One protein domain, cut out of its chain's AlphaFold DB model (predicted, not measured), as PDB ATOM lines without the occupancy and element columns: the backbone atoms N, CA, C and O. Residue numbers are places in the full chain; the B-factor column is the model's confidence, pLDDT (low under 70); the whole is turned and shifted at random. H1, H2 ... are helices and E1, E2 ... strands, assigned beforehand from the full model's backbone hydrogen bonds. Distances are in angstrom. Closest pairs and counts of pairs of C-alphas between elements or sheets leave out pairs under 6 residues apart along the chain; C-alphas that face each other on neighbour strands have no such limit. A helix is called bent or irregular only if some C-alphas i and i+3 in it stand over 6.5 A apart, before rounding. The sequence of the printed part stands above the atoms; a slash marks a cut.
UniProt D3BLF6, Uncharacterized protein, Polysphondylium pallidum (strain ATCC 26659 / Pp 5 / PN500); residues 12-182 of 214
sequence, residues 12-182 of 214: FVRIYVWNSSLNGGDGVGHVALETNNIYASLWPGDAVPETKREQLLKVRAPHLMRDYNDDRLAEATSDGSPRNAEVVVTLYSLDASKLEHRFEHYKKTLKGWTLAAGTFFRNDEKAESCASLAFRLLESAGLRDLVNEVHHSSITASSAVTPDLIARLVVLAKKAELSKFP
ATOM      1  N   PHE A  12     263.866 257.398 414.455       90.06
ATOM      2  CA  PHE A  12     264.474 256.267 413.763       90.06
ATOM      3  C   PHE A  12     265.343 255.471 414.737       90.06
ATOM      4  O   PHE A  12     265.796 255.994 415.757       90.06
ATOM      5  N   VAL A  13     265.595 254.216 414.386       92.69
ATOM      6  CA  VAL A  13     266.672 253.412 414.957       92.69
ATOM      7  C   VAL A  13     267.557 252.967 413.806       92.69
ATOM      8  O   VAL A  13     267.121 252.238 412.911       92.69
ATOM      9  N   ARG A  14     268.804 253.419 413.815       93.25
ATOM     10  CA  ARG A  14     269.819 253.005 412.857       93.25
ATOM     11  C   ARG A  14     270.771 252.030 413.517       93.25
ATOM     12  O   ARG A  14     271.213 252.236 414.640       93.25
ATOM     13  N   ILE A  15     271.050 250.950 412.809       92.56
ATOM     14  CA  ILE A  15     271.873 249.850 413.274       92.56
ATOM     15  C   ILE A  15     273.075 249.744 412.354       92.56
ATOM     16  O   ILE A  15     272.915 249.634 411.136       92.56
ATOM     17  N   TYR A  16     274.252 249.741 412.960       90.56
ATOM     18  CA  TYR A  16     275.533 249.501 412.319       90.56
ATOM     19  C   TYR A  16     276.066 248.163 412.806       90.56
ATOM     20  O   TYR A  16     276.113 247.927 414.015       90.56
ATOM     21  N   VAL A  17     276.451 247.285 411.886       87.50
ATOM     22  CA  VAL A  17     277.050 245.993 412.220       87.50
ATOM     23  C   VAL A  17     278.369 245.841 411.488       87.50
ATOM     24  O   VAL A  17     278.413 245.901 410.257       87.50
ATOM     25  N   TRP A  18     279.413 245.597 412.273       85.56
ATOM     26  CA  TRP A  18     280.703 245.115 411.821       85.56
ATOM     27  C   TRP A  18     280.777 243.614 412.101       85.56
ATOM     28  O   TRP A  18     280.719 243.185 413.256       85.56
ATOM     29  N   ASN A  19     280.870 242.795 411.063       79.38
ATOM     30  CA  ASN A  19     280.998 241.348 411.218       79.38
ATOM     31  C   ASN A  19     282.424 240.988 411.657       79.38
ATOM     32  O   ASN A  19     283.394 241.664 411.299       79.38
ATOM     33  N   SER A  20     282.574 239.887 412.396       68.88
ATOM     34  CA  SER A  20     283.901 239.319 412.648       68.88
ATOM     35  C   SER A  20     284.443 238.754 411.333       68.88
ATOM     36  O   SER A  20     283.856 237.833 410.761       68.88
ATOM     37  N   SER A  21     285.533 239.306 410.808       57.47
ATOM     38  CA  SER A  21     286.151 238.826 409.572       57.47
ATOM     39  C   SER A  21     286.686 237.399 409.763       57.47
ATOM     40  O   SER A  21     287.689 237.188 410.434       57.47
ATOM     41  N   LEU A  22     286.041 236.410 409.126       44.00
ATOM     42  CA  LEU A  22     286.413 234.980 409.144       44.00
ATOM     43  C   LEU A  22     287.762 234.654 408.466       44.00
ATOM     44  O   LEU A  22     288.165 233.495 408.445       44.00
ATOM     45  N   ASN A  23     288.476 235.649 407.934       36.19
ATOM     46  CA  ASN A  23     289.744 235.469 407.231       36.19
ATOM     47  C   ASN A  23     290.860 236.298 407.887       36.19
ATOM     48  O   ASN A  23     291.208 237.374 407.411       36.19
ATOM     49  N   GLY A  24     291.435 235.770 408.971       38.34
ATOM     50  CA  GLY A  24     292.832 236.039 409.337       38.34
ATOM     51  C   GLY A  24     293.194 237.374 410.001       38.34
ATOM     52  O   GLY A  24     294.363 237.736 409.939       38.34
ATOM     53  N   GLY A  25     292.276 238.092 410.655       37.88
ATOM     54  CA  GLY A  25     292.657 239.285 411.423       37.88
ATOM     55  C   GLY A  25     291.634 239.688 412.480       37.88
ATOM     56  O   GLY A  25     290.509 240.014 412.116       37.88
ATOM     57  N   ASP A  26     292.055 239.599 413.748       47.34
ATOM     58  CA  ASP A  26     291.752 240.303 415.020       47.34
ATOM     59  C   ASP A  26     290.417 241.050 415.282       47.34
ATOM     60  O   ASP A  26     290.217 241.575 416.377       47.34
ATOM     61  N   GLY A  27     289.467 241.097 414.350       52.41
ATOM     62  CA  GLY A  27     288.194 241.801 414.498       52.41
ATOM     63  C   GLY A  27     287.150 240.970 415.245       52.41
ATOM     64  O   GLY A  27     286.626 239.992 414.715       52.41
ATOM     65  N   VAL A  28     286.793 241.400 416.456       60.06
ATOM     66  CA  VAL A  28     285.799 240.748 417.336       60.06
ATOM     67  C   VAL A  28     284.353 240.900 416.820       60.06
ATOM     68  O   VAL A  28     283.448 240.199 417.275       60.06
ATOM     69  N   GLY A  29     284.132 241.759 415.822       71.88
ATOM     70  CA  GLY A  29     282.804 242.157 415.373       71.88
ATOM     71  C   GLY A  29     282.129 243.080 416.393       71.88
ATOM     72  O   GLY A  29     282.320 242.966 417.606       71.88
ATOM     73  N   HIS A  30     281.336 244.025 415.902       80.50
ATOM     74  CA  HIS A  30     280.817 245.128 416.700       80.50
ATOM     75  C   HIS A  30     279.425 245.558 416.217       80.50
ATOM     76  O   HIS A  30     279.065 245.371 415.055       80.50
ATOM     77  N   VAL A  31     278.612 246.099 417.127       86.25
ATOM     78  CA  VAL A  31     277.287 246.644 416.817       86.25
ATOM     79  C   VAL A  31     277.121 247.984 417.516       86.25
ATOM     80  O   VAL A  31     277.311 248.079 418.734       86.25
ATOM     81  N   ALA A  32     276.674 248.977 416.753       89.56
ATOM     82  CA  ALA A  32     276.275 250.277 417.266       89.56
ATOM     83  C   ALA A  32     274.837 250.610 416.869       89.56
ATOM     84  O   ALA A  32     274.349 250.209 415.807       89.56
ATOM     85  N   LEU A  33     274.157 251.345 417.745       91.31
ATOM     86  CA  LEU A  33     272.775 251.779 417.579       91.31
ATOM     87  C   LEU A  33     272.713 253.302 417.657       91.31
ATOM     88  O   LEU A  33     273.237 253.894 418.594       91.31
ATOM     89  N   GLU A  34     272.037 253.936 416.712       89.94
ATOM     90  CA  GLU A  34     271.827 255.380 416.681       89.94
ATOM     91  C   GLU A  34     270.330 255.694 416.666       89.94
ATOM     92  O   GLU A  34     269.530 255.022 416.012       89.94
ATOM     93  N   THR A  35     269.964 256.734 417.402       87.88
ATOM     94  CA  THR A  35     268.645 257.378 417.399       87.88
ATOM     95  C   THR A  35     268.853 258.890 417.274       87.88
ATOM     96  O   THR A  35     269.983 259.357 417.152       87.88
ATOM     97  N   ASN A  36     267.789 259.684 417.400       83.31
ATOM     98  CA  ASN A  36     267.923 261.141 417.468       83.31
ATOM     99  C   ASN A  36     268.741 261.629 418.672       83.31
ATOM    100  O   ASN A  36     269.338 262.701 418.605       83.31
ATOM    101  N   ASN A  37     268.716 260.887 419.783       81.31
ATOM    102  CA  ASN A  37     269.219 261.377 421.068       81.31
ATOM    103  C   ASN A  37     270.485 260.663 421.534       81.31
ATOM    104  O   ASN A  37     271.220 261.203 422.362       81.31
ATOM    105  N   ILE A  38     270.724 259.439 421.058       83.06
ATOM    106  CA  ILE A  38     271.844 258.618 421.516       83.06
ATOM    107  C   ILE A  38     272.582 257.943 420.369       83.06
ATOM    108  O   ILE A  38     271.978 257.496 419.392       83.06
ATOM    109  N   TYR A  39     273.881 257.783 420.596       83.62
ATOM    110  CA  TYR A  39     274.736 256.819 419.931       83.62
ATOM    111  C   TYR A  39     275.178 255.777 420.965       83.62
ATOM    112  O   TYR A  39     275.886 256.086 421.924       83.62
ATOM    113  N   ALA A  40     274.689 254.551 420.824       84.62
ATOM    114  CA  ALA A  40     274.973 253.423 421.698       84.62
ATOM    115  C   ALA A  40     275.880 252.433 420.968       84.62
ATOM    116  O   ALA A  40     275.418 251.467 420.360       84.62
ATOM    117  N   SER A  41     277.181 252.690 421.050       79.88
ATOM    118  CA  SER A  41     278.227 251.810 420.542       79.88
ATOM    119  C   SER A  41     278.795 250.965 421.679       79.88
ATOM    120  O   SER A  41     279.283 251.493 422.679       79.88
ATOM    121  N   LEU A  42     278.662 249.640 421.563       72.88
ATOM    122  CA  LEU A  42     279.054 248.682 422.595       72.88
ATOM    123  C   LEU A  42     280.349 247.948 422.196       72.88
ATOM    124  O   LEU A  42     280.314 246.974 421.443       72.88
ATOM    125  N   TRP A  43     281.495 248.406 422.706       66.62
ATOM    126  CA  TRP A  43     282.825 247.843 422.409       66.62
ATOM    127  C   TRP A  43     283.359 246.942 423.508       66.62
ATOM    128  O   TRP A  43     283.215 247.319 424.659       66.62
ATOM    129  N   PRO A  44     284.078 245.843 423.217       56.66
ATOM    130  CA  PRO A  44     284.933 245.204 424.213       56.66
ATOM    131  C   PRO A  44     285.905 246.220 424.814       56.66
ATOM    132  O   PRO A  44     286.623 246.895 424.078       56.66
ATOM    133  N   GLY A  45     285.948 246.333 426.145       49.28
ATOM    134  CA  GLY A  45     286.762 247.343 426.820       49.28
ATOM    135  C   GLY A  45     288.241 247.214 426.471       49.28
ATOM    136  O   GLY A  45     288.917 248.228 426.318       49.28
ATOM    137  N   ASP A  46     288.695 245.982 426.237       46.19
ATOM    138  CA  ASP A  46     290.073 245.622 425.890       46.19
ATOM    139  C   ASP A  46     290.338 245.499 424.379       46.19
ATOM    140  O   ASP A  46     291.481 245.294 423.988       46.19
ATOM    141  N   ALA A  47     289.322 245.661 423.518       50.81
ATOM    142  CA  ALA A  47     289.499 245.596 422.060       50.81
ATOM    143  C   ALA A  47     289.889 246.937 421.425       50.81
ATOM    144  O   ALA A  47     290.335 246.958 420.282       50.81
ATOM    145  N   VAL A  48     289.739 248.058 422.139       51.47
ATOM    146  CA  VAL A  48     290.233 249.353 421.656       51.47
ATOM    147  C   VAL A  48     291.722 249.449 422.000       51.47
ATOM    148  O   VAL A  48     292.041 249.467 423.194       51.47
ATOM    149  N   PRO A  49     292.636 249.540 421.008       51.59
ATOM    150  CA  PRO A  49     294.064 249.678 421.270       51.59
ATOM    151  C   PRO A  49     294.328 250.820 422.251       51.59
ATOM    152  O   PRO A  49     293.783 251.914 422.095       51.59
ATOM    153  N   GLU A  50     295.173 250.585 423.255       53.59
ATOM    154  CA  GLU A  50     295.445 251.543 424.335       53.59
ATOM    155  C   GLU A  50     295.917 252.909 423.803       53.59
ATOM    156  O   GLU A  50     295.528 253.956 424.314       53.59
ATOM    157  N   THR A  51     296.631 252.903 422.674       55.00
ATOM    158  CA  THR A  51     297.081 254.094 421.936       55.00
ATOM    159  C   THR A  51     295.947 254.929 421.328       55.00
ATOM    160  O   THR A  51     296.113 256.130 421.128       55.00
ATOM    161  N   LYS A  52     294.786 254.325 421.046       56.16
ATOM    162  CA  LYS A  52     293.572 254.999 420.548       56.16
ATOM    163  C   LYS A  52     292.571 255.301 421.670       56.16
ATOM    164  O   LYS A  52     291.732 256.192 421.527       56.16
ATOM    165  N   ARG A  53     292.679 254.592 422.800       53.53
ATOM    166  CA  ARG A  53     291.770 254.649 423.955       53.53
ATOM    167  C   ARG A  53     291.672 256.058 424.549       53.53
ATOM    168  O   ARG A  53     290.568 256.560 424.732       53.53
ATOM    169  N   GLU A  54     292.795 256.741 424.774       52.69
ATOM    170  CA  GLU A  54     292.791 258.104 425.338       52.69
ATOM    171  C   GLU A  54     292.209 259.172 424.402       52.69
ATOM    172  O   GLU A  54     291.711 260.196 424.874       52.69
ATOM    173  N   GLN A  55     292.271 258.969 423.083       53.75
ATOM    174  CA  GLN A  55     291.763 259.934 422.105       53.75
ATOM    175  C   GLN A  55     290.271 259.737 421.820       53.75
ATOM    176  O   GLN A  55     289.553 260.729 421.684       53.75
ATOM    177  N   LEU A  56     289.802 258.484 421.783       53.06
ATOM    178  CA  LEU A  56     288.424 258.140 421.422       53.06
ATOM    179  C   LEU A  56     287.472 258.076 422.633       53.06
ATOM    180  O   LEU A  56     286.301 258.416 422.504       53.06
ATOM    181  N   LEU A  57     287.950 257.721 423.835       54.38
ATOM    182  CA  LEU A  57     287.082 257.395 424.985       54.38
ATOM    183  C   LEU A  57     286.988 258.502 426.051       54.38
ATOM    184  O   LEU A  57     286.786 258.233 427.236       54.38
ATOM    185  N   LYS A  58     287.083 259.775 425.648       47.00
ATOM    186  CA  LYS A  58     286.981 260.935 426.558       47.00
ATOM    187  C   LYS A  58     285.545 261.254 427.007       47.00
ATOM    188  O   LYS A  58     285.114 262.395 426.899       47.00
ATOM    189  N   VAL A  59     284.802 260.293 427.558       38.56
ATOM    190  CA  VAL A  59     283.606 260.553 428.387       38.56
ATOM    191  C   VAL A  59     283.522 259.477 429.477       38.56
ATOM    192  O   VAL A  59     283.994 258.367 429.286       38.56
ATOM    193  N   ARG A  60     282.937 259.824 430.634       39.91
ATOM    194  CA  ARG A  60     282.873 259.122 431.943       39.91
ATOM    195  C   ARG A  60     282.588 257.597 431.982       39.91
ATOM    196  O   ARG A  60     282.565 257.045 433.079       39.91
ATOM    197  N   ALA A  61     282.390 256.917 430.855       49.09
ATOM    198  CA  ALA A  61     282.394 255.461 430.729       49.09
ATOM    199  C   ALA A  61     283.316 255.078 429.545       49.09
ATOM    200  O   ALA A  61     282.941 255.346 428.405       49.09
ATOM    201  N   PRO A  62     284.498 254.476 429.778       47.62
ATOM    202  CA  PRO A  62     285.567 254.288 428.784       47.62
ATOM    203  C   PRO A  62     285.255 253.262 427.674       47.62
ATOM    204  O   PRO A  62     286.164 252.665 427.111       47.62
ATOM    205  N   HIS A  63     283.981 253.020 427.362       54.34
ATOM    206  CA  HIS A  63     283.539 251.950 426.463       54.34
ATOM    207  C   HIS A  63     282.396 252.351 425.517       54.34
ATOM    208  O   HIS A  63     281.779 251.478 424.913       54.34
ATOM    209  N   LEU A  64     282.079 253.645 425.421       61.19
ATOM    210  CA  LEU A  64     281.022 254.163 424.552       61.19
ATOM    211  C   LEU A  64     281.635 255.170 423.576       61.19
ATOM    212  O   LEU A  64     282.107 256.225 424.009       61.19
ATOM    213  N   MET A  65     281.633 254.849 422.281       67.19
ATOM    214  CA  MET A  65     282.000 255.812 421.235       67.19
ATOM    215  C   MET A  65     280.934 256.906 421.116       67.19
ATOM    216  O   MET A  65     279.787 256.714 421.529       67.19
ATOM    217  N   ARG A  66     281.312 258.076 420.584       66.38
ATOM    218  CA  ARG A  66     280.403 259.232 420.485       66.38
ATOM    219  C   ARG A  66     279.544 259.202 419.231       66.38
ATOM    220  O   ARG A  66     278.416 259.681 419.274       66.38
ATOM    221  N   ASP A  67     280.087 258.672 418.139       75.06
ATOM    222  CA  ASP A  67     279.435 258.615 416.838       75.06
ATOM    223  C   ASP A  67     280.023 257.507 415.946       75.06
ATOM    224  O   ASP A  67     280.978 256.814 416.302       75.06
ATOM    225  N   TYR A  68     279.440 257.362 414.755       80.44
ATOM    226  CA  TYR A  68     279.852 256.379 413.755       80.44
ATOM    227  C   TYR A  68     281.282 256.567 413.248       80.44
ATOM    228  O   TYR A  68     281.938 255.595 412.875       80.44
ATOM    229  N   ASN A  69     281.793 257.795 413.206       80.94
ATOM    230  CA  ASN A  69     283.145 258.023 412.724       80.94
ATOM    231  C   ASN A  69     284.187 257.567 413.753       80.94
ATOM    232  O   ASN A  69     285.199 256.988 413.358       80.94
ATOM    233  N   ASP A  70     283.913 257.757 415.046       76.69
ATOM    234  CA  ASP A  70     284.722 257.181 416.125       76.69
ATOM    235  C   ASP A  70     284.782 255.639 416.001       76.69
ATOM    236  O   ASP A  70     285.873 255.067 416.076       76.69
ATOM    237  N   ASP A  71     283.659 254.969 415.698       77.75
ATOM    238  CA  ASP A  71     283.629 253.512 415.462       77.75
ATOM    239  C   ASP A  71     284.460 253.087 414.245       77.75
ATOM    240  O   ASP A  71     285.256 252.150 414.327       77.75
ATOM    241  N   ARG A  72     284.346 253.801 413.118       81.69
ATOM    242  CA  ARG A  72     285.139 253.505 411.908       81.69
ATOM    243  C   ARG A  72     286.644 253.612 412.149       81.69
ATOM    244  O   ARG A  72     287.418 252.862 411.557       81.69
ATOM    245  N   LEU A  73     287.062 254.578 412.967       77.69
ATOM    246  CA  LEU A  73     288.464 254.792 413.330       77.69
ATOM    247  C   LEU A  73     288.971 253.730 414.313       77.69
ATOM    248  O   LEU A  73     290.148 253.341 414.263       77.69
ATOM    249  N   ALA A  74     288.097 253.256 415.200       75.06
ATOM    250  CA  ALA A  74     288.389 252.153 416.105       75.06
ATOM    251  C   ALA A  74     288.539 250.824 415.342       75.06
ATOM    252  O   ALA A  74     289.538 250.139 415.549       75.06
ATOM    253  N   GLU A  75     287.645 250.537 414.388       73.69
ATOM    254  CA  GLU A  75     287.679 249.378 413.470       73.69
ATOM    255  C   GLU A  75     288.726 249.497 412.341       73.69
ATOM    256  O   GLU A  75     288.727 248.693 411.408       73.69
ATOM    257  N   ALA A  76     289.601 250.510 412.366       73.00
ATOM    258  CA  ALA A  76     290.543 250.742 411.274       73.00
ATOM    259  C   ALA A  76     291.426 249.512 410.989       73.00
ATOM    260  O   ALA A  76     291.917 248.858 411.912       73.00
ATOM    261  N   THR A  77     291.650 249.232 409.707       69.44
ATOM    262  CA  THR A  77     292.442 248.094 409.226       69.44
ATOM    263  C   THR A  77     293.928 248.244 409.563       69.44
ATOM    264  O   THR A  77     294.377 249.291 410.030       69.44
ATOM    265  N   SER A  78     294.728 247.200 409.320       68.75
ATOM    266  CA  SER A  78     296.166 247.176 409.647       68.75
ATOM    267  C   SER A  78     296.989 248.281 408.968       68.75
ATOM    268  O   SER A  78     298.074 248.613 409.436       68.75
ATOM    269  N   ASP A  79     296.480 248.863 407.882       71.12
ATOM    270  CA  ASP A  79     297.053 250.021 407.184       71.12
ATOM    271  C   ASP A  79     296.619 251.381 407.776       71.12
ATOM    272  O   ASP A  79     297.010 252.435 407.279       71.12
ATOM    273  N   GLY A  80     295.813 251.368 408.841       68.88
ATOM    274  CA  GLY A  80     295.271 252.545 409.508       68.88
ATOM    275  C   GLY A  80     294.042 253.158 408.834       68.88
ATOM    276  O   GLY A  80     293.555 254.184 409.317       68.88
ATOM    277  N   SER A  81     293.520 252.573 407.750       73.31
ATOM    278  CA  SER A  81     292.347 253.119 407.063       73.31
ATOM    279  C   SER A  81     291.036 252.804 407.813       73.31
ATOM    280  O   SER A  81     290.881 251.700 408.336       73.31
ATOM    281  N   PRO A  82     290.080 253.753 407.928       77.12
ATOM    282  CA  PRO A  82     288.841 253.522 408.676       77.12
ATOM    283  C   PRO A  82     287.947 252.469 408.005       77.12
ATOM    284  O   PRO A  82     287.659 252.578 406.809       77.12
ATOM    285  N   ARG A  83     287.421 251.511 408.777       81.06
ATOM    286  CA  ARG A  83     286.538 250.449 408.266       81.06
ATOM    287  C   ARG A  83     285.067 250.815 408.444       81.06
ATOM    288  O   ARG A  83     284.604 251.112 409.543       81.06
ATOM    289  N   ASN A  84     284.312 250.761 407.352       84.94
ATOM    290  CA  ASN A  84     282.861 250.945 407.380       84.94
ATOM    291  C   ASN A  84     282.154 249.697 407.919       84.94
ATOM    292  O   ASN A  84     282.636 248.587 407.711       84.94
ATOM    293  N   ALA A  85     280.987 249.884 408.536       86.06
ATOM    294  CA  ALA A  85     280.106 248.771 408.882       86.06
ATOM    295  C   ALA A  85     279.682 248.012 407.613       86.06
ATOM    296  O   ALA A  85     279.328 248.636 406.608       86.06
ATOM    297  N   GLU A  86     279.673 246.676 407.654       87.44
ATOM    298  CA  GLU A  86     279.200 245.863 406.525       87.44
ATOM    299  C   GLU A  86     277.682 245.935 406.357       87.44
ATOM    300  O   GLU A  86     277.172 245.792 405.244       87.44
ATOM    301  N   VAL A  87     276.948 246.151 407.453       88.06
ATOM    302  CA  VAL A  87     275.491 246.302 407.424       88.06
ATOM    303  C   VAL A  87     275.098 247.595 408.119       88.06
ATOM    304  O   VAL A  87     275.364 247.786 409.303       88.06
ATOM    305  N   VAL A  88     274.412 248.462 407.373       91.75
ATOM    306  CA  VAL A  88     273.783 249.679 407.891       91.75
ATOM    307  C   VAL A  88     272.303 249.632 407.544       91.75
ATOM    308  O   VAL A  88     271.927 249.649 406.372       91.75
ATOM    309  N   VAL A  89     271.450 249.544 408.561       91.75
ATOM    310  CA  VAL A  89     269.994 249.462 408.393       91.75
ATOM    311  C   VAL A  89     269.332 250.541 409.231       91.75
ATOM    312  O   VAL A  89     269.619 250.669 410.414       91.75
ATOM    313  N   THR A  90     268.415 251.296 408.627       93.06
ATOM    314  CA  THR A  90     267.549 252.234 409.352       93.06
ATOM    315  C   THR A  90     266.126 251.687 409.388       93.06
ATOM    316  O   THR A  90     265.532 251.423 408.333       93.06
ATOM    317  N   LEU A  91     265.606 251.509 410.601       92.62
ATOM    318  CA  LEU A  91     264.240 251.092 410.891       92.62
ATOM    319  C   LEU A  91     263.491 252.264 411.525       92.62
ATOM    320  O   LEU A  91     263.909 252.815 412.542       92.62
ATOM    321  N   TYR A  92     262.377 252.638 410.913       91.75
ATOM    322  CA  TYR A  92     261.493 253.714 411.364       91.75
ATOM    323  C   TYR A  92     260.301 253.186 412.168       91.75
ATOM    324  O   TYR A  92     259.621 253.947 412.848       91.75
ATOM    325  N   SER A  93     260.057 251.879 412.092       91.12
ATOM    326  CA  SER A  93     259.001 251.174 412.822       91.12
ATOM    327  C   SER A  93     259.384 250.784 414.254       91.12
ATOM    328  O   SER A  93     258.511 250.386 415.022       91.12
ATOM    329  N   LEU A  94     260.665 250.896 414.627       93.69
ATOM    330  CA  LEU A  94     261.123 250.610 415.987       93.69
ATOM    331  C   LEU A  94     260.868 251.786 416.941       93.69
ATOM    332  O   LEU A  94     260.979 252.955 416.575       93.69
ATOM    333  N   ASP A  95     260.595 251.456 418.202       94.19
ATOM    334  CA  ASP A  95     260.363 252.413 419.285       94.19
ATOM    335  C   ASP A  95     261.698 252.948 419.835       94.19
ATOM    336  O   ASP A  95     262.299 252.384 420.758       94.19
ATOM    337  N   ALA A  96     262.179 254.044 419.238       91.69
ATOM    338  CA  ALA A  96     263.431 254.696 419.625       91.69
ATOM    339  C   ALA A  96     263.436 255.137 421.101       91.69
ATOM    340  O   ALA A  96     264.448 254.997 421.785       91.69
ATOM    341  N   SER A  97     262.299 255.595 421.635       91.44
ATOM    342  CA  SER A  97     262.203 256.053 423.025       91.44
ATOM    343  C   SER A  97     262.361 254.909 424.031       91.44
ATOM    344  O   SER A  97     263.021 255.083 425.060       91.44
ATOM    345  N   LYS A  98     261.817 253.716 423.748       94.00
ATOM    346  CA  LYS A  98     262.072 252.525 424.582       94.00
ATOM    347  C   LYS A  98     263.532 252.098 424.543       94.00
ATOM    348  O   LYS A  98     264.081 251.769 425.597       94.00
ATOM    349  N   LEU A  99     264.154 252.141 423.364       92.62
ATOM    350  CA  LEU A  99     265.578 251.851 423.194       92.62
ATOM    351  C   LEU A  99     266.427 252.798 424.050       92.62
ATOM    352  O   LEU A  99     267.236 252.343 424.859       92.62
ATOM    353  N   GLU A 100     266.190 254.104 423.922       88.50
ATOM    354  CA  GLU A 100     266.867 255.160 424.681       88.50
ATOM    355  C   GLU A 100     266.715 254.964 426.194       88.50
ATOM    356  O   GLU A 100     267.702 254.951 426.937       88.50
ATOM    357  N   HIS A 101     265.486 254.728 426.661       88.88
ATOM    358  CA  HIS A 101     265.214 254.487 428.076       88.88
ATOM    359  C   HIS A 101     265.926 253.227 428.594       88.88
ATOM    360  O   HIS A 101     266.488 253.231 429.696       88.88
ATOM    361  N   ARG A 102     265.952 252.149 427.800       88.81
ATOM    362  CA  ARG A 102     266.656 250.910 428.156       88.81
ATOM    363  C   ARG A 102     268.169 251.109 428.196       88.81
ATOM    364  O   ARG A 102     268.818 250.582 429.102       88.81
ATOM    365  N   PHE A 103     268.723 251.889 427.275       86.62
ATOM    366  CA  PHE A 103     270.144 252.225 427.255       86.62
ATOM    367  C   PHE A 103     270.555 253.037 428.490       86.62
ATOM    368  O   PHE A 103     271.512 252.676 429.180       86.62
ATOM    369  N   GLU A 104     269.788 254.068 428.848       83.19
ATOM    370  CA  GLU A 104     270.028 254.850 430.067       83.19
ATOM    371  C   GLU A 104     269.886 254.014 431.343       83.19
ATOM    372  O   GLU A 104     270.625 254.214 432.312       83.19
ATOM    373  N   HIS A 105     268.976 253.039 431.351       83.19
ATOM    374  CA  HIS A 105     268.889 252.070 432.436       83.19
ATOM    375  C   HIS A 105     270.176 251.238 432.546       83.19
ATOM    376  O   HIS A 105     270.754 251.168 433.631       83.19
ATOM    377  N   TYR A 106     270.678 250.672 431.442       79.12
ATOM    378  CA  TYR A 106     271.916 249.881 431.442       79.12
ATOM    379  C   TYR A 106     273.148 250.676 431.871       79.12
ATOM    380  O   TYR A 106     273.960 250.160 432.640       79.12
ATOM    381  N   LYS A 107     273.258 251.947 431.470       74.56
ATOM    382  CA  LYS A 107     274.331 252.840 431.940       74.56
ATOM    383  C   LYS A 107     274.369 252.974 433.466       74.56
ATOM    384  O   LYS A 107     275.442 253.174 434.029       74.56
ATOM    385  N   LYS A 108     273.219 252.865 434.138       73.00
ATOM    386  CA  LYS A 108     273.092 252.997 435.600       73.00
ATOM    387  C   LYS A 108     273.220 251.665 436.340       73.00
ATOM    388  O   LYS A 108     273.688 251.656 437.477       73.00
ATOM    389  N   THR A 109     272.774 250.559 435.740       69.50
ATOM    390  CA  THR A 109     272.641 249.267 436.436       69.50
ATOM    391  C   THR A 109     273.777 248.288 436.178       69.50
ATOM    392  O   THR A 109     274.090 247.485 437.060       69.50
ATOM    393  N   LEU A 110     274.439 248.364 435.024       65.38
ATOM    394  CA  LEU A 110     275.568 247.495 434.703       65.38
ATOM    395  C   LEU A 110     276.855 248.093 435.291       65.38
ATOM    396  O   LEU A 110     277.525 248.928 434.682       65.38
ATOM    397  N   LYS A 111     277.185 247.691 436.526       48.50
ATOM    398  CA  LYS A 111     278.455 248.043 437.176       48.50
ATOM    399  C   LYS A 111     279.603 247.316 436.476       48.50
ATOM    400  O   LYS A 111     279.688 246.099 436.572       48.50
ATOM    401  N   GLY A 112     280.494 248.070 435.832       46.25
ATOM    402  CA  GLY A 112     281.714 247.527 435.234       46.25
ATOM    403  C   GLY A 112     281.418 246.678 434.009       46.25
ATOM    404  O   GLY A 112     281.556 245.459 434.065       46.25
ATOM    405  N   TRP A 113     281.017 247.337 432.919       49.25
ATOM    406  CA  TRP A 113     280.904 246.739 431.594       49.25
ATOM    407  C   TRP A 113     282.232 246.055 431.248       49.25
ATOM    408  O   TRP A 113     283.145 246.664 430.707       49.25
ATOM    409  N   THR A 114     282.366 244.785 431.613       40.56
ATOM    410  CA  THR A 114     283.468 243.951 431.159       40.56
ATOM    411  C   THR A 114     282.954 243.336 429.882       40.56
ATOM    412  O   THR A 114     282.329 242.279 429.868       40.56
ATOM    413  N   LEU A 115     283.088 244.118 428.824       43.75
ATOM    414  CA  LEU A 115     282.626 243.756 427.508       43.75
ATOM    415  C   LEU A 115     283.551 242.645 427.003       43.75
ATOM    416  O   LEU A 115     284.711 242.887 426.674       43.75
ATOM    417  N   ALA A 116     283.055 241.412 427.051       32.16
ATOM    418  CA  ALA A 116     283.811 240.240 426.652       32.16
ATOM    419  C   ALA A 116     284.051 240.286 425.137       32.16
ATOM    420  O   ALA A 116     283.125 240.077 424.348       32.16
ATOM    421  N   ALA A 117     285.295 240.558 424.739       31.64
ATOM    422  CA  ALA A 117     285.784 240.130 423.439       31.64
ATOM    423  C   ALA A 117     285.761 238.598 423.408       31.64
ATOM    424  O   ALA A 117     285.925 237.958 424.446       31.64
ATOM    425  N   GLY A 118     285.466 238.025 422.244       30.91
ATOM    426  CA  GLY A 118     285.147 236.610 422.077       30.91
ATOM    427  C   GLY A 118     285.987 235.654 422.931       30.91
ATOM    428  O   GLY A 118     287.189 235.549 422.747       30.91
ATOM    429  N   THR A 119     285.275 234.900 423.775       36.75
ATOM    430  CA  THR A 119     285.633 233.605 424.380       36.75
ATOM    431  C   THR A 119     286.925 233.500 425.209       36.75
ATOM    432  O   THR A 119     288.016 233.831 424.777       36.75
ATOM    433  N   PHE A 120     286.758 232.850 426.367       31.88
ATOM    434  CA  PHE A 120     287.760 232.355 427.321       31.88
ATOM    435  C   PHE A 120     288.104 233.308 428.481       31.88
ATOM    436  O   PHE A 120     288.942 234.192 428.393       31.88
ATOM    437  N   PHE A 121     287.469 233.000 429.620       34.06
ATOM    438  CA  PHE A 121     287.742 233.458 430.987       34.06
ATOM    439  C   PHE A 121     287.170 234.818 431.404       34.06
ATOM    440  O   PHE A 121     287.851 235.832 431.385       34.06
ATOM    441  N   ARG A 122     285.953 234.784 431.965       36.12
ATOM    442  CA  ARG A 122     285.670 235.364 433.291       36.12
ATOM    443  C   ARG A 122     284.472 234.648 433.918       36.12
ATOM    444  O   ARG A 122     283.383 234.645 433.362       36.12
ATOM    445  N   ASN A 123     284.706 234.029 435.074       36.03
ATOM    446  CA  ASN A 123     283.739 233.307 435.914       36.03
ATOM    447  C   ASN A 123     282.727 234.242 436.616       36.03
ATOM    448  O   ASN A 123     282.318 233.977 437.742       36.03
ATOM    449  N   ASP A 124     282.327 235.341 435.980       46.47
ATOM    450  CA  ASP A 124     281.302 236.225 436.526       46.47
ATOM    451  C   ASP A 124     279.978 235.897 435.830       46.47
ATOM    452  O   ASP A 124     279.794 236.214 434.655       46.47
ATOM    453  N   GLU A 125     279.027 235.301 436.557       44.91
ATOM    454  CA  GLU A 125     277.663 234.929 436.111       44.91
ATOM    455  C   GLU A 125     276.819 236.105 435.545       44.91
ATOM    456  O   GLU A 125     275.629 235.962 435.277       44.91
ATOM    457  N   LYS A 126     277.414 237.293 435.376       49.97
ATOM    458  CA  LYS A 126     276.785 238.548 434.938       49.97
ATOM    459  C   LYS A 126     277.438 239.181 433.701       49.97
ATOM    460  O   LYS A 126     277.052 240.289 433.332       49.97
ATOM    461  N   ALA A 127     278.428 238.538 433.079       53.16
ATOM    462  CA  ALA A 127     279.066 239.061 431.872       53.16
ATOM    463  C   ALA A 127     278.189 238.797 430.630       53.16
ATOM    464  O   ALA A 127     278.024 237.654 430.208       53.16
ATOM    465  N   GLU A 128     277.628 239.852 430.033       59.81
ATOM    466  CA  GLU A 128     276.890 239.778 428.763       59.81
ATOM    467  C   GLU A 128     277.777 240.253 427.603       59.81
ATOM    468  O   GLU A 128     278.527 241.221 427.742       59.81
ATOM    469  N   SER A 129     277.695 239.590 426.443       71.81
ATOM    470  CA  SER A 129     278.421 240.042 425.247       71.81
ATOM    471  C   SER A 129     277.844 241.361 424.711       71.81
ATOM    472  O   SER A 129     276.641 241.614 424.834       71.81
ATOM    473  N   CYS A 130     278.670 242.183 424.052       77.38
ATOM    474  CA  CYS A 130     278.237 243.447 423.431       77.38
ATOM    475  C   CYS A 130     277.054 243.245 422.480       77.38
ATOM    476  O   CYS A 130     276.084 243.997 422.503       77.38
ATOM    477  N   ALA A 131     277.116 242.178 421.681       80.69
ATOM    478  CA  ALA A 131     276.046 241.794 420.776       80.69
ATOM    479  C   ALA A 131     274.764 241.413 421.538       80.69
ATOM    480  O   ALA A 131     273.676 241.835 421.155       80.69
ATOM    481  N   SER A 132     274.859 240.698 422.661       81.62
ATOM    482  CA  SER A 132     273.679 240.384 423.484       81.62
ATOM    483  C   SER A 132     273.014 241.643 424.039       81.62
ATOM    484  O   SER A 132     271.788 241.759 424.016       81.62
ATOM    485  N   LEU A 133     273.807 242.620 424.480       82.50
ATOM    486  CA  LEU A 133     273.295 243.903 424.958       82.50
ATOM    487  C   LEU A 133     272.647 244.716 423.830       82.50
ATOM    488  O   LEU A 133     271.527 245.197 424.005       82.50
ATOM    489  N   ALA A 134     273.294 244.805 422.664       88.06
ATOM    490  CA  ALA A 134     272.736 245.467 421.484       88.06
ATOM    491  C   ALA A 134     271.413 244.819 421.053       88.06
ATOM    492  O   ALA A 134     270.427 245.509 420.792       88.06
ATOM    493  N   PHE A 135     271.349 243.489 421.056       89.06
ATOM    494  CA  PHE A 135     270.123 242.773 420.738       89.06
ATOM    495  C   PHE A 135     269.008 243.033 421.748       89.06
ATOM    496  O   PHE A 135     267.878 243.256 421.334       89.06
ATOM    497  N   ARG A 136     269.297 243.089 423.052       88.00
ATOM    498  CA  ARG A 136     268.286 243.443 424.064       88.00
ATOM    499  C   ARG A 136     267.783 244.878 423.933       88.00
ATOM    500  O   ARG A 136     266.618 245.142 424.220       88.00
ATOM    501  N   LEU A 137     268.642 245.812 423.517       91.19
ATOM    502  CA  LEU A 137     268.219 247.176 423.186       91.19
ATOM    503  C   LEU A 137     267.242 247.159 422.004       91.19
ATOM    504  O   LEU A 137     266.149 247.717 422.107       91.19
ATOM    505  N   LEU A 138     267.576 246.443 420.930       93.62
ATOM    506  CA  LEU A 138     266.702 246.285 419.766       93.62
ATOM    507  C   LEU A 138     265.394 245.550 420.093       93.62
ATOM    508  O   LEU A 138     264.326 245.935 419.624       93.62
ATOM    509  N   GLU A 139     265.455 244.515 420.926       92.75
ATOM    510  CA  GLU A 139     264.290 243.781 421.417       92.75
ATOM    511  C   GLU A 139     263.352 244.710 422.194       92.75
ATOM    512  O   GLU A 139     262.153 244.714 421.929       92.75
ATOM    513  N   SER A 140     263.891 245.566 423.070       92.69
ATOM    514  CA  SER A 140     263.089 246.559 423.800       92.69
ATOM    515  C   SER A 140     262.413 247.590 422.888       92.69
ATOM    516  O   SER A 140     261.370 248.134 423.248       92.69
ATOM    517  N   ALA A 141     262.980 247.816 421.700       94.31
ATOM    518  CA  ALA A 141     262.442 248.693 420.668       94.31
ATOM    519  C   ALA A 141     261.407 248.004 419.753       94.31
ATOM    520  O   ALA A 141     260.858 248.657 418.868       94.31
ATOM    521  N   GLY A 142     261.140 246.703 419.939       93.75
ATOM    522  CA  GLY A 142     260.154 245.943 419.160       93.75
ATOM    523  C   GLY A 142     260.725 245.118 418.000       93.75
ATOM    524  O   GLY A 142     259.959 244.631 417.171       93.75
ATOM    525  N   LEU A 143     262.050 244.910 417.922       92.75
ATOM    526  CA  LEU A 143     262.658 244.139 416.823       92.75
ATOM    527  C   LEU A 143     262.070 242.724 416.706       92.75
ATOM    528  O   LEU A 143     261.818 242.256 415.598       92.75
ATOM    529  N   ARG A 144     261.860 242.030 417.834       89.06
ATOM    530  CA  ARG A 144     261.339 240.654 417.816       89.06
ATOM    531  C   ARG A 144     259.926 240.605 417.239       89.06
ATOM    532  O   ARG A 144     259.660 239.732 416.418       89.06
ATOM    533  N   ASP A 145     259.064 241.531 417.647       89.38
ATOM    534  CA  ASP A 145     257.682 241.597 417.168       89.38
ATOM    535  C   ASP A 145     257.669 241.804 415.652       89.38
ATOM    536  O   ASP A 145     257.056 241.023 414.928       89.38
ATOM    537  N   LEU A 146     258.469 242.757 415.167       88.06
ATOM    538  CA  LEU A 146     258.579 243.065 413.745       88.06
ATOM    539  C   LEU A 146     259.074 241.876 412.902       88.06
ATOM    540  O   LEU A 146     258.582 241.653 411.797       88.06
ATOM    541  N   VAL A 147     260.046 241.098 413.393       86.69
ATOM    542  CA  VAL A 147     260.539 239.932 412.639       86.69
ATOM    543  C   VAL A 147     259.554 238.761 412.696       86.69
ATOM    544  O   VAL A 147     259.318 238.123 411.668       86.69
ATOM    545  N   ASN A 148     258.959 238.485 413.860       84.56
ATOM    546  CA  ASN A 148     258.038 237.358 414.050       84.56
ATOM    547  C   ASN A 148     256.747 237.489 413.222       84.56
ATOM    548  O   ASN A 148     256.129 236.482 412.882       84.56
ATOM    549  N   GLU A 149     256.340 238.710 412.878       75.75
ATOM    550  CA  GLU A 149     255.174 238.955 412.022       75.75
ATOM    551  C   GLU A 149     255.341 238.424 410.594       75.75
ATOM    552  O   GLU A 149     254.352 238.067 409.958       75.75
ATOM    553  N   VAL A 150     256.575 238.368 410.087       71.94
ATOM    554  CA  VAL A 150     256.873 237.921 408.713       71.94
ATOM    555  C   VAL A 150     257.505 236.538 408.697       71.94
ATOM    556  O   VAL A 150     257.246 235.731 407.806       71.94
ATOM    557  N   HIS A 151     258.324 236.242 409.698       66.69
ATOM    558  CA  HIS A 151     258.906 234.933 409.899       66.69
ATOM    559  C   HIS A 151     258.154 234.240 411.034       66.69
ATOM    560  O   HIS A 151     258.497 234.405 412.199       66.69
ATOM    561  N   HIS A 152     257.177 233.389 410.695       60.94
ATOM    562  CA  HIS A 152     256.450 232.511 411.635       60.94
ATOM    563  C   HIS A 152     257.353 231.565 412.468       60.94
ATOM    564  O   HIS A 152     256.868 230.750 413.249       60.94
ATOM    565  N   SER A 153     258.673 231.641 412.298       55.50
ATOM    566  CA  SER A 153     259.686 231.027 413.144       55.50
ATOM    567  C   SER A 153     260.039 231.960 414.305       55.50
ATOM    568  O   SER A 153     260.736 232.956 414.111       55.50
ATOM    569  N   SER A 154     259.597 231.609 415.516       55.50
ATOM    570  CA  SER A 154     259.957 232.317 416.749       55.50
ATOM    571  C   SER A 154     261.477 232.426 416.889       55.50
ATOM    572  O   SER A 154     262.156 231.411 417.046       55.50
ATOM    573  N   ILE A 155     262.013 233.650 416.893       60.00
ATOM    574  CA  ILE A 155     263.407 233.892 417.287       60.00
ATOM    575  C   ILE A 155     263.516 233.624 418.788       60.00
ATOM    576  O   ILE A 155     263.252 234.504 419.614       60.00
ATOM    577  N   THR A 156     263.896 232.405 419.160       53.66
ATOM    578  CA  THR A 156     264.330 232.106 420.521       53.66
ATOM    579  C   THR A 156     265.691 232.757 420.739       53.66
ATOM    580  O   THR A 156     266.625 232.559 419.962       53.66
ATOM    581  N   ALA A 157     265.797 233.592 421.777       48.59
ATOM    582  CA  ALA A 157     267.070 234.159 422.200       48.59
ATOM    583  C   ALA A 157     267.985 233.015 422.654       48.59
ATOM    584  O   ALA A 157     267.920 232.567 423.797       48.59
ATOM    585  N   SER A 158     268.812 232.510 421.739       50.75
ATOM    586  CA  SER A 158     269.981 231.726 422.112       50.75
ATOM    587  C   SER A 158     270.838 232.573 423.053       50.75
ATOM    588  O   SER A 158     270.993 233.777 422.844       50.75
ATOM    589  N   SER A 159     271.403 231.945 424.081       50.44
ATOM    590  CA  SER A 159     272.274 232.575 425.079       50.44
ATOM    591  C   SER A 159     273.558 233.181 424.492       50.44
ATOM    592  O   SER A 159     274.269 233.886 425.202       50.44
ATOM    593  N   ALA A 160     273.840 232.963 423.204       65.75
ATOM    594  CA  ALA A 160     274.956 233.561 422.483       65.75
ATOM    595  C   ALA A 160     274.464 234.323 421.242       65.75
ATOM    596  O   ALA A 160     274.298 233.749 420.164       65.75
ATOM    597  N   VAL A 161     274.236 235.631 421.387       78.50
ATOM    598  CA  VAL A 161     273.990 236.525 420.247       78.50
ATOM    599  C   VAL A 161     275.326 236.996 419.677       78.50
ATOM    600  O   VAL A 161     276.190 237.454 420.426       78.50
ATOM    601  N   THR A 162     275.481 236.910 418.354       82.25
ATOM    602  CA  THR A 162     276.647 237.412 417.608       82.25
ATOM    603  C   THR A 162     276.270 238.606 416.721       82.25
ATOM    604  O   THR A 162     275.091 238.747 416.369       82.25
ATOM    605  N   PRO A 163     277.238 239.450 416.314       85.00
ATOM    606  CA  PRO A 163     277.008 240.500 415.318       85.00
ATOM    607  C   PRO A 163     276.369 239.963 414.028       85.00
ATOM    608  O   PRO A 163     275.365 240.508 413.577       85.00
ATOM    609  N   ASP A 164     276.831 238.821 413.504       83.56
ATOM    610  CA  ASP A 164     276.263 238.195 412.299       83.56
ATOM    611  C   ASP A 164     274.789 237.799 412.459       83.56
ATOM    612  O   ASP A 164     273.993 237.894 411.519       83.56
ATOM    613  N   LEU A 165     274.394 237.339 413.652       84.56
ATOM    614  CA  LEU A 165     272.987 237.067 413.931       84.56
ATOM    615  C   LEU A 165     272.179 238.365 413.898       84.56
ATOM    616  O   LEU A 165     271.127 238.393 413.262       84.56
ATOM    617  N   ILE A 166     272.678 239.438 414.515       88.25
ATOM    618  CA  ILE A 166     272.020 240.752 414.493       88.25
ATOM    619  C   ILE A 166     271.893 241.263 413.058       88.25
ATOM    620  O   ILE A 166     270.792 241.644 412.674       88.25
ATOM    621  N   ALA A 167     272.955 241.185 412.247       88.50
ATOM    622  CA  ALA A 167     272.935 241.552 410.830       88.50
ATOM    623  C   ALA A 167     271.792 240.854 410.076       88.50
ATOM    624  O   ALA A 167     271.006 241.503 409.385       88.50
ATOM    625  N   ARG A 168     271.639 239.534 410.258       86.94
ATOM    626  CA  ARG A 168     270.526 238.784 409.654       86.94
ATOM    627  C   ARG A 168     269.169 239.280 410.150       86.94
ATOM    628  O   ARG A 168     268.276 239.508 409.337       86.94
ATOM    629  N   LEU A 169     269.012 239.465 411.459       89.75
ATOM    630  CA  LEU A 169     267.743 239.879 412.057       89.75
ATOM    631  C   LEU A 169     267.312 241.282 411.620       89.75
ATOM    632  O   LEU A 169     266.145 241.470 411.293       89.75
ATOM    633  N   VAL A 170     268.228 242.251 411.548       91.06
ATOM    634  CA  VAL A 170     267.879 243.618 411.118       91.06
ATOM    635  C   VAL A 170     267.549 243.692 409.630       91.06
ATOM    636  O   VAL A 170     266.675 244.463 409.238       91.06
ATOM    637  N   VAL A 171     268.162 242.846 408.797       90.56
ATOM    638  CA  VAL A 171     267.776 242.713 407.383       90.56
ATOM    639  C   VAL A 171     266.369 242.125 407.255       90.56
ATOM    640  O   VAL A 171     265.571 242.620 406.458       90.56
ATOM    641  N   LEU A 172     266.032 241.099 408.044       89.50
ATOM    642  CA  LEU A 172     264.672 240.548 408.080       89.50
ATOM    643  C   LEU A 172     263.657 241.582 408.573       89.50
ATOM    644  O   LEU A 172     262.615 241.761 407.946       89.50
ATOM    645  N   ALA A 173     263.993 242.317 409.630       91.25
ATOM    646  CA  ALA A 173     263.173 243.401 410.151       91.25
ATOM    647  C   ALA A 173     262.946 244.496 409.101       91.25
ATOM    648  O   ALA A 173     261.820 244.956 408.935       91.25
ATOM    649  N   LYS A 174     263.974 244.866 408.323       92.62
ATOM    650  CA  LYS A 174     263.807 245.854 407.249       92.62
ATOM    651  C   LYS A 174     262.886 245.347 406.146       92.62
ATOM    652  O   LYS A 174     262.074 246.115 405.641       92.62
ATOM    653  N   LYS A 175     262.969 244.065 405.781       90.38
ATOM    654  CA  LYS A 175     262.026 243.459 404.828       90.38
ATOM    655  C   LYS A 175     260.592 243.498 405.359       90.38
ATOM    656  O   LYS A 175     259.687 243.833 404.601       90.38
ATOM    657  N   ALA A 176     260.397 243.206 406.645       89.56
ATOM    658  CA  ALA A 176     259.091 243.281 407.291       89.56
ATOM    659  C   ALA A 176     258.536 244.710 407.327       89.56
ATOM    660  O   ALA A 176     257.392 244.935 406.933       89.56
ATOM    661  N   GLU A 177     259.366 245.685 407.699       91.00
ATOM    662  CA  GLU A 177     259.004 247.100 407.662       91.00
ATOM    663  C   GLU A 177     258.592 247.524 406.253       91.00
ATOM    664  O   GLU A 177     257.519 248.084 406.087       91.00
ATOM    665  N   LEU A 178     259.385 247.199 405.228       90.31
ATOM    666  CA  LEU A 178     259.087 247.569 403.841       90.31
ATOM    667  C   LEU A 178     257.835 246.887 403.278       90.31
ATOM    668  O   LEU A 178     257.243 247.397 402.330       90.31
ATOM    669  N   SER A 179     257.426 245.745 403.836       89.25
ATOM    670  CA  SER A 179     256.153 245.111 403.483       89.25
ATOM    671  C   SER A 179     254.950 245.873 404.042       89.25
ATOM    672  O   SER A 179     253.874 245.804 403.454       89.25
ATOM    673  N   LYS A 180     255.110 246.553 405.183       87.50
ATOM    674  CA  LYS A 180     254.042 247.306 405.857       87.50
ATOM    675  C   LYS A 180     254.030 248.785 405.473       87.50
ATOM    676  O   LYS A 180     252.964 249.369 405.314       87.50
ATOM    677  N   PHE A 181     255.218 249.358 405.326       88.12
ATOM    678  CA  PHE A 181     255.497 250.773 405.111       88.12
ATOM    679  C   PHE A 181     256.527 250.912 403.974       88.12
ATOM    680  O   PHE A 181     257.699 251.217 404.217       88.12
ATOM    681  N   PRO A 182     256.153 250.616 402.715       88.31
ATOM    682  CA  PRO A 182     257.083 250.640 401.584       88.31
ATOM    683  C   PRO A 182     257.746 252.009 401.368       88.31
ATOM    684  O   PRO A 182     258.871 252.067 400.869       88.31
TER     685      PRO A 182
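This is residues 12 to 182 of the 214 residues of an uncharacterized protein of Polysphondylium pallidum (strain ATCC 26659 / Pp 5 / PN500) (UniProt D3BLF6). A sheet of four strands has three helices, H3, H4 and H6, over one face and the short helix H2 over the other. H5 packs on H6 off the sheet, H1 lies far out beside H2, and long loops join many of these parts. The printed part has 171 residues with six named helices and four named strands, in the order E1 E2 E3 H1 H2 E4 H3 H4 H5 H6; the sheet runs E3 E2 E1 E4, all antiparallel. The class is mixed, helices and strands, with 83 residues, under half, in named elements. The whole is compact, with a radius of gyration of the C-alphas of 15.8 A, and spans 46 by 35 by 32 A.

E1, residues 13 to 18, E2, residues 30 to 34, and E3, residues 39 to 42, form a meander, each strand the antiparallel neighbour of the one before. E1 and E2 are a hairpin at 163 degrees, with N 14 and O 34 2.8 A apart, within hydrogen-bond range. E2 and E3 are a hairpin too, also at 163 degrees, with N 40 and O 33 2.7 A apart, within hydrogen-bond range. H1, residues 50 to 56, is not on the sheet. It is close to but not clearly touching H2, residues 68 to 74; their closest C-alphas, those of Leu 56 and Asp 70, are 6.5 A apart. H2 is on the sheet, over E2 at a height of 9.9 A. E4, residues 87 to 91, is an edge strand, as is E3; it is antiparallel to E1 at 168 degrees, with N 15 and O 89 2.8 A apart, within hydrogen-bond range. H3, residues 96 to 109, is on the opposite face from H2, at a height of 10.3 A, slantwise to the strands at 48 degrees to E2 on the local plane. H4, residues 130 to 140, is on the same face as H3, along the strands at a height of 9.0 A. H3 touches H4 with residues 98 to 103 alone, at a steep tilt of 48 degrees, opposite ways; the closest C-alphas, those of Leu 99 and Leu 137, are 5.4 A apart. H5, residues 143 to 148, is not on the sheet. H6, residues 163 to 180, is on the same face as H4, over E1 and E4 at a height of 8.5 A. H4 and H6 only just touch, with 3 pairs of C-alphas within 8 A, the closest those of Ala 131 and Pro 163, 5.7 A apart. H5 touches H6, the closest C-alphas being those of Val 147 and Ala 173, 5.0 A apart. In H2, H3, H4, H5 and H6 every O i to N i+4 pair is within hydrogen-bond range; in H1 1 of 3 is, beside 2 of 4 O i to N i+3 pairs.

E1 begins at C-alpha 13, (266.672, 253.412, 414.957), and is 16.6 A long. E2 is 13.6 A long, E3 9.6 A and E4 12.7 A. H1, 10.1 A, is only just irregular: C-alphas 51 and 54 are 6.8 A apart. H2 is 9.8 A long, H3 19.9 A, H4 15.5 A and H5 8.7 A. H6, 25.8 A, ends at C-alpha 180, (254.042, 247.306, 405.857).

The two C-alphas farthest apart, those of Thr 51 and His 152, are 47.1 A apart. The printed part has no cut. The links E1 to E2, H1 to H2, H2 to E4, H3 to H4 and H5 to H6 are long, that from H3 to H4 having 20 residues. The mean pLDDT of the printed part is 72.3; it is under 70 at residues 20 to 28, 43 to 66, 77 to 78, 80, 109 to 128 and 151 to 160.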